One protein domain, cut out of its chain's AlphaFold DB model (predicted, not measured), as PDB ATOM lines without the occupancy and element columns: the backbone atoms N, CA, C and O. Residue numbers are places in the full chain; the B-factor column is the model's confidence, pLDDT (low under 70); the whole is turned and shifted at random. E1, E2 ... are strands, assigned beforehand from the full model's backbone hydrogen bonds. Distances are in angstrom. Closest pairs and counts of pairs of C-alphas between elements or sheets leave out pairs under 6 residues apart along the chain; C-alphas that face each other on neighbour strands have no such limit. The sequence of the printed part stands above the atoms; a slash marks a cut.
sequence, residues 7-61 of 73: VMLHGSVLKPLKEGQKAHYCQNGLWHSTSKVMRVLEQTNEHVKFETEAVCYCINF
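Overview. This is residues 7 to 61 of the 73 residues of an uncharacterized protein of Ruminococcus sp. AF31-8BH (UniProt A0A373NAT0). One strongly twisted sheet of five strands folds back on itself into two leaves: E1 and E5 on one side face E3 and E2 on the other, with E4 as the hinge. E3, the longest strand, bends sharply and belongs with both E2 and E4, while the long link after E1 crosses to the other edge of the sheet, where residues 12 to 13 pair with E2. The 55 printed residues hold no named helix and five named strands, E1 to E5 along the chain, an all-strand domain whose mixed sheet has the order E1 E5 E4 E3 E2. The whole is compact and rounded, with a radius of gyration of the C-alphas of 9.8 A and spans of 25 by 20 by 19 A.

Arrangement. Begin at E1, residues 7 to 10, an edge strand whose one neighbour is E5, residues 56 to 60. The two are parallel at 17 degrees; look for N 7 and O 56, 2.8 A apart and within hydrogen-bond range. Further on, residues 12 to 13 pair antiparallel with residues 25 to 26 of E2, residues 22 to 27, the other edge strand. The closest C-alphas of E1 and E2 are those of His 10 and Gln 27, 6.7 A apart. E2 forms a hairpin with E3, residues 30 to 43, where N 32 and O 25 are within hydrogen-bond range at 2.8 A. The pairing of E3 is staggered: residues 30 to 36 pair with E2, and residues 37 to 43 pair with E4, residues 47 to 52. E3 bends by 120 degrees at residue 40. In the hairpin of E3 and E4, N 49 and O 42 are within hydrogen-bond range at 2.8 A. E4 and E5 form the next hairpin, antiparallel at 163 degrees, with N 57 and O 50 within hydrogen-bond range at 2.8 A. E2 to E5 are a meander, each strand the antiparallel neighbour of the one before. In this folded sheet, E1 and E5 face E3 and E2 with 15 pairs of C-alphas within 11 A. E2 and E5 are only just apart, their closest C-alphas 8.5 A from each other.

Along the chain. Find C-alpha 7 at (-20.687, 41.767, 11.260); from there E1 runs 10.3 A to residue 10. E2, residues 22 to 27, is 15.9 A long. Find C-alpha 30 at (-11.684, 28.963, 17.557), where E3 begins; it ends 21.6 A away at residue 43. E4, residues 47 to 52, measures 16.4 A. E5, residues 56 to 60, measures 13.2 A and ends at C-alpha 60, (-15.728, 35.433, 3.894).

Size, cuts and confidence. The two C-alphas farthest apart are those of Gly 20 and Asn 28, at 26.0 A. The link from E1 to E2 is long, with 11 residues; the other three links are tight. The printed part has no cut, its mean pLDDT is 94.0, and no printed residue is under 70.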
ATOM      1  N   VAL A   7     -21.994  42.287  10.863       93.44
ATOM      2  CA  VAL A   7     -20.687  41.767  11.260       93.44
ATOM      3  C   VAL A   7     -20.030  41.136  10.038       93.44
ATOM      4  O   VAL A   7     -20.587  40.215   9.439       93.44
ATOM      5  N   MET A   8     -18.842  41.626   9.681       94.38
ATOM      6  CA  MET A   8     -18.012  41.060   8.618       94.38
ATOM      7  C   MET A   8     -16.768  40.421   9.223       94.38
ATOM      8  O   MET A   8     -16.056  41.066   9.991       94.38
ATOM      9  N   LEU A   9     -16.504  39.162   8.885       93.94
ATOM     10  CA  LEU A   9     -15.339  38.434   9.383       93.94
ATOM     11  C   LEU A   9     -14.832  37.411   8.364       93.94
ATOM     12  O   LEU A   9     -15.543  37.046   7.430       93.94
ATOM     13  N   HIS A  10     -13.597  36.953   8.564       94.25
ATOM     14  CA  HIS A  10     -13.011  35.850   7.806       94.25
ATOM     15  C   HIS A  10     -12.998  34.586   8.658       94.25
ATOM     16  O   HIS A  10     -12.732  34.648   9.861       94.25
ATOM     17  N   GLY A  11     -13.298  33.448   8.045       93.69
ATOM     18  CA  GLY A  11     -13.364  32.177   8.752       93.69
ATOM     19  C   GLY A  11     -13.941  31.068   7.893       93.69
ATOM     20  O   GLY A  11     -14.256  31.269   6.727       93.69
ATOM     21  N   SER A  12     -14.114  29.891   8.480       92.94
ATOM     22  CA  SER A  12     -14.821  28.769   7.857       92.94
ATOM     23  C   SER A  12     -16.189  28.601   8.503       92.94
ATOM     24  O   SER A  12     -16.342  28.852   9.693       92.94
ATOM     25  N   VAL A  13     -17.190  28.156   7.748       93.50
ATOM     26  CA  VAL A  13     -18.553  27.940   8.260       93.50
ATOM     27  C   VAL A  13     -18.966  26.508   7.977       93.50
ATOM     28  O   VAL A  13     -18.713  25.996   6.887       93.50
ATOM     29  N   LEU A  14     -19.619  25.867   8.943       93.38
ATOM     30  CA  LEU A  14     -20.184  24.538   8.755       93.38
ATOM     31  C   LEU A  14     -21.408  24.644   7.832       93.38
ATOM     32  O   LEU A  14     -22.382  25.327   8.148       93.38
ATOM     33  N   LYS A  15     -21.327  24.005   6.660       88.38
ATOM     34  CA  LYS A  15     -22.354  24.051   5.608       88.38
ATOM     35  C   LYS A  15     -23.160  22.738   5.562       88.38
ATOM     36  O   LYS A  15     -22.612  21.691   5.900       88.38
ATOM     37  N   PRO A  16     -24.418  22.766   5.080       89.19
ATOM     38  CA  PRO A  16     -25.179  23.949   4.668       89.19
ATOM     39  C   PRO A  16     -25.768  24.720   5.860       89.19
ATOM     40  O   PRO A  16     -26.124  24.114   6.868       89.19
ATOM     41  N   LEU A  17     -25.918  26.045   5.730       92.19
ATOM     42  CA  LEU A  17     -26.691  26.821   6.701       92.19
ATOM     43  C   LEU A  17     -28.183  26.577   6.486       92.19
ATOM     44  O   LEU A  17     -28.648  26.475   5.352       92.19
ATOM     45  N   LYS A  18     -28.934  26.498   7.584       92.94
ATOM     46  CA  LYS A  18     -30.383  26.296   7.555       92.94
ATOM     47  C   LYS A  18     -31.067  27.285   8.480       92.94
ATOM     48  O   LYS A  18     -30.597  27.539   9.590       92.94
ATOM     49  N   GLU A  19     -32.196  27.811   8.030       95.75
ATOM     50  CA  GLU A  19     -33.055  28.659   8.850       95.75
ATOM     51  C   GLU A  19     -33.565  27.887  10.078       95.75
ATOM     52  O   GLU A  19     -33.757  26.670  10.052       95.75
ATOM     53  N   GLY A  20     -33.714  28.588  11.199       95.81
ATOM     54  CA  GLY A  20     -34.083  28.023  12.495       95.81
ATOM     55  C   GLY A  20     -32.943  27.329  13.254       95.81
ATOM     56  O   GLY A  20     -33.088  27.093  14.458       95.81
ATOM     57  N   GLN A  21     -31.806  27.043  12.609       95.38
ATOM     58  CA  GLN A  21     -30.622  26.440  13.236       95.38
ATOM     59  C   GLN A  21     -29.566  27.490  13.589       95.38
ATOM     60  O   GLN A  21     -29.591  28.606  13.079       95.38
ATOM     61  N   LYS A  22     -28.634  27.160  14.488       96.06
ATOM     62  CA  LYS A  22     -27.476  28.024  14.761       96.06
ATOM     63  C   LYS A  22     -26.442  27.855  13.649       96.06
ATOM     64  O   LYS A  22     -26.213  26.736  13.197       96.06
ATOM     65  N   ALA A  23     -25.799  28.947  13.240       95.56
ATOM     66  CA  ALA A  23     -24.611  28.858  12.404       95.56
ATOM     67  C   ALA A  23     -23.390  28.593  13.291       95.56
ATOM     68  O   ALA A  23     -23.239  29.208  14.350       95.56
ATOM     69  N   HIS A  24     -22.516  27.698  12.837       96.44
ATOM     70  CA  HIS A  24     -21.244  27.400  13.485       96.44
ATOM     71  C   HIS A  24     -20.111  27.812  12.557       96.44
ATOM     72  O   HIS A  24     -20.069  27.383  11.401       96.44
ATOM     73  N   TYR A  25     -19.208  28.648  13.054       94.88
ATOM     74  CA  TYR A  25     -18.079  29.138  12.277       94.88
ATOM     75  C   TYR A  25     -16.787  29.064  13.077       94.88
ATOM     76  O   TYR A  25     -16.801  29.173  14.298       94.88
ATOM     77  N   CYS A  26     -15.677  28.860  12.384       93.69
ATOM     78  CA  CYS A  26     -14.343  28.847  12.952       93.69
ATOM     79  C   CYS A  26     -13.600  30.107  12.513       93.69
ATOM     80  O   CYS A  26     -13.539  30.407  11.319       93.69
ATOM     81  N   GLN A  27     -13.034  30.832  13.472       91.56
ATOM     82  CA  GLN A  27     -12.210  32.013  13.249       91.56
ATOM     83  C   GLN A  27     -10.914  31.850  14.043       91.56
ATOM     84  O   GLN A  27     -10.956  31.600  15.243       91.56
ATOM     85  N   ASN A  28      -9.760  31.971  13.378       88.88
ATOM     86  CA  ASN A  28      -8.438  31.825  14.004       88.88
ATOM     87  C   ASN A  28      -8.280  30.531  14.838       88.88
ATOM     88  O   ASN A  28      -7.667  30.542  15.902       88.88
ATOM     89  N   GLY A  29      -8.872  29.421  14.383       89.31
ATOM     90  CA  GLY A  29      -8.834  28.130  15.084       89.31
ATOM     91  C   GLY A  29      -9.838  27.976  16.235       89.31
ATOM     92  O   GLY A  29      -9.901  26.907  16.839       89.31
ATOM     93  N   LEU A  30     -10.647  28.999  16.527       94.56
ATOM     94  CA  LEU A  30     -11.684  28.963  17.557       94.56
ATOM     95  C   LEU A  30     -13.069  28.800  16.938       94.56
ATOM     96  O   LEU A  30     -13.448  29.524  16.018       94.56
ATOM     97  N   TRP A  31     -13.845  27.860  17.477       95.19
ATOM     98  CA  TRP A  31     -15.225  27.631  17.064       95.19
ATOM     99  C   TRP A  31     -16.195  28.547  17.808       95.19
ATOM    100  O   TRP A  31     -16.210  28.618  19.036       95.19
ATOM    101  N   HIS A  32     -17.069  29.183  17.042       95.31
ATOM    102  CA  HIS A  32     -18.117  30.080  17.494       95.31
ATOM    103  C   HIS A  32     -19.483  29.579  17.025       95.31
ATOM    104  O   HIS A  32     -19.616  28.904  16.003       95.31
ATOM    105  N   SER A  33     -20.518  29.928  17.787       95.12
ATOM    106  CA  SER A  33     -21.912  29.633  17.452       95.12
ATOM    107  C   SER A  33     -22.730  30.914  17.506       95.12
ATOM    108  O   SER A  33     -22.638  31.660  18.478       95.12
ATOM    109  N   THR A  34     -23.554  31.159  16.493       94.31
ATOM    110  CA  THR A  34     -24.463  32.310  16.474       94.31
ATOM    111  C   THR A  34     -25.786  31.997  17.178       94.31
ATOM    112  O   THR A  34     -26.087  30.851  17.529       94.31
ATOM    113  N   SER A  35     -26.642  33.013  17.316       94.75
ATOM    114  CA  SER A  35     -28.088  32.804  17.476       94.75
ATOM    115  C   SER A  35     -28.681  32.068  16.268       94.75
ATOM    116  O   SER A  35     -28.003  31.855  15.258       94.75
ATOM    117  N   LYS A  36     -29.957  31.675  16.362       96.94
ATOM    118  CA  LYS A  36     -30.657  31.033  15.246       96.94
ATOM    119  C   LYS A  36     -30.599  31.915  13.999       96.94
ATOM    120  O   LYS A  36     -30.851  33.120  14.061       96.94
ATOM    121  N   VAL A  37     -30.265  31.287  12.882       96.88
ATOM    122  CA  VAL A  37     -30.356  31.863  11.551       96.88
ATOM    123  C   VAL A  37     -31.833  32.074  11.257       96.88
ATOM    124  O   VAL A  37     -32.615  31.128  11.251       96.88
ATOM    125  N   MET A  38     -32.223  33.322  11.046       96.94
ATOM    126  CA  MET A  38     -33.581  33.688  10.656       96.94
ATOM    127  C   MET A  38     -33.763  33.575   9.151       96.94
ATOM    128  O   MET A  38     -34.832  33.190   8.699       96.94
ATOM    129  N   ARG A  39     -32.721  33.922   8.388       95.75
ATOM    130  CA  ARG A  39     -32.745  33.883   6.930       95.75
ATOM    131  C   ARG A  39     -31.349  33.685   6.370       95.75
ATOM    132  O   ARG A  39     -30.420  34.368   6.804       95.75
ATOM    133  N   VAL A  40     -31.197  32.807   5.386       96.06
ATOM    134  CA  VAL A  40     -29.964  32.738   4.585       96.06
ATOM    135  C   VAL A  40     -30.134  33.675   3.391       96.06
ATOM    136  O   VAL A  40     -31.081  33.536   2.622       96.06
ATOM    137  N   LEU A  41     -29.259  34.674   3.268       95.06
ATOM    138  CA  LEU A  41     -29.337  35.678   2.202       95.06
ATOM    139  C   LEU A  41     -28.538  35.246   0.974       95.06
ATOM    140  O   LEU A  41     -28.987  35.416  -0.153       95.06
ATOM    141  N   GLU A  42     -27.344  34.704   1.202       94.75
ATOM    142  CA  GLU A  42     -26.415  34.327   0.147       94.75
ATOM    143  C   GLU A  42     -25.498  33.216   0.661       94.75
ATOM    144  O   GLU A  42     -24.983  33.306   1.774       94.75
ATOM    145  N   GLN A  43     -25.278  32.167  -0.128       92.31
ATOM    146  CA  GLN A  43     -24.354  31.095   0.226       92.31
ATOM    147  C   GLN A  43     -23.591  30.658  -1.021       92.31
ATOM    148  O   GLN A  43     -24.146  29.993  -1.891       92.31
ATOM    149  N   THR A  44     -22.316  31.035  -1.097       91.25
ATOM    150  CA  THR A  44     -21.435  30.746  -2.234       91.25
ATOM    151  C   THR A  44     -20.216  29.940  -1.776       91.25
ATOM    152  O   THR A  44     -20.121  29.487  -0.622       91.25
ATOM    153  N   ASN A  45     -19.276  29.717  -2.696       89.25
ATOM    154  CA  ASN A  45     -17.976  29.119  -2.390       89.25
ATOM    155  C   ASN A  45     -16.975  30.128  -1.809       89.25
ATOM    156  O   ASN A  45     -15.977  29.702  -1.245       89.25
ATOM    157  N   GLU A  46     -17.265  31.428  -1.885       91.56
ATOM    158  CA  GLU A  46     -16.370  32.513  -1.457       91.56
ATOM    159  C   GLU A  46     -16.799  33.119  -0.122       91.56
ATOM    160  O   GLU A  46     -15.965  33.467   0.712       91.56
ATOM    161  N   HIS A  47     -18.105  33.175   0.138       93.00
ATOM    162  CA  HIS A  47     -18.636  33.713   1.381       93.00
ATOM    163  C   HIS A  47     -20.032  33.177   1.693       93.00
ATOM    164  O   HIS A  47     -20.678  32.472   0.911       93.00
ATOM    165  N   VAL A  48     -20.522  33.527   2.876       95.19
ATOM    166  CA  VAL A  48     -21.913  33.315   3.263       95.19
ATOM    167  C   VAL A  48     -22.457  34.541   3.983       95.19
ATOM    168  O   VAL A  48     -21.784  35.131   4.828       95.19
ATOM    169  N   LYS A  49     -23.690  34.922   3.648       96.25
ATOM    170  CA  LYS A  49     -24.449  35.982   4.309       96.25
ATOM    171  C   LYS A  49     -25.742  35.423   4.864       96.25
ATOM    172  O   LYS A  49     -26.515  34.775   4.157       96.25
ATOM    173  N   PHE A  50     -26.002  35.707   6.128       96.06
ATOM    174  CA  PHE A  50     -27.222  35.273   6.790       96.06
ATOM    175  C   PHE A  50     -27.615  36.245   7.893       96.06
ATOM    176  O   PHE A  50     -26.784  36.940   8.476       96.06
ATOM    177  N   GLU A  51     -28.901  36.277   8.197       96.06
ATOM    178  CA  GLU A  51     -29.438  37.072   9.285       96.06
ATOM    179  C   GLU A  51     -29.708  36.213  10.506       96.06
ATOM    180  O   GLU A  51     -30.213  35.095  10.412       96.06
ATOM    181  N   THR A  52     -29.456  36.791  11.669       95.44
ATOM    182  CA  THR A  52     -29.999  36.333  12.945       95.44
ATOM    183  C   THR A  52     -31.068  37.317  13.422       95.44
ATOM    184  O   THR A  52     -31.385  38.301  12.743       95.44
ATOM    185  N   GLU A  53     -31.647  37.067  14.594       93.44
ATOM    186  CA  GLU A  53     -32.603  37.985  15.218       93.44
ATOM    187  C   GLU A  53     -32.028  39.403  15.385       93.44
ATOM    188  O   GLU A  53     -32.697  40.380  15.050       93.44
ATOM    189  N   ALA A  54     -30.770  39.513  15.825       90.12
ATOM    190  CA  ALA A  54     -30.158  40.790  16.194       90.12
ATOM    191  C   ALA A  54     -29.136  41.328  15.179       90.12
ATOM    192  O   ALA A  54     -28.948  42.537  15.104       90.12
ATOM    193  N   VAL A  55     -28.462  40.461  14.416       94.31
ATOM    194  CA  VAL A  55     -27.266  40.817  13.626       94.31
ATOM    195  C   VAL A  55     -27.297  40.142  12.254       94.31
ATOM    196  O   VAL A  55     -27.727  38.990  12.145       94.31
ATOM    197  N   CYS A  56     -26.791  40.821  11.227       95.25
ATOM    198  CA  CYS A  56     -26.502  40.229   9.921       95.25
ATOM    199  C   CYS A  56     -25.024  39.829   9.844       95.25
ATOM    200  O   CYS A  56     -24.146  40.652  10.080       95.25
ATOM    201  N   TYR A  57     -24.735  38.575   9.513       96.12
ATOM    202  CA  TYR A  57     -23.371  38.072   9.366       96.12
ATOM    203  C   TYR A  57     -22.987  38.005   7.891       96.12
ATOM    204  O   TYR A  57     -23.777  37.553   7.065       96.12
ATOM    205  N   CYS A  58     -21.755  38.403   7.585       95.81
ATOM    206  CA  CYS A  58     -21.067  38.139   6.329       95.81
ATOM    207  C   CYS A  58     -19.725  37.481   6.659       95.81
ATOM    208  O   CYS A  58     -18.837  38.124   7.221       95.81
ATOM    209  N   ILE A  59     -19.595  36.193   6.349       95.44
ATOM    210  CA  ILE A  59     -18.384  35.420   6.624       95.44
ATOM    211  C   ILE A  59     -17.715  35.092   5.298       95.44
ATOM    212  O   ILE A  59     -18.250  34.303   4.519       95.44
ATOM    213  N   ASN A  60     -16.561  35.706   5.058       94.69
ATOM    214  CA  ASN A  60     -15.728  35.433   3.894       94.69
ATOM    215  C   ASN A  60     -14.826  34.237   4.198       94.69
ATOM    216  O   ASN A  60     -14.183  34.182   5.251       94.69
ATOM    217  N   PHE A  61     -14.772  33.277   3.284       91.44
ATOM    218  CA  PHE A  61     -13.829  32.176   3.396       91.44
ATOM    219  C   PHE A  61     -12.434  32.675   3.029       91.44
ATOM    220  O   PHE A  61     -12.273  33.595   2.227       91.44
TER     221      PHE A  61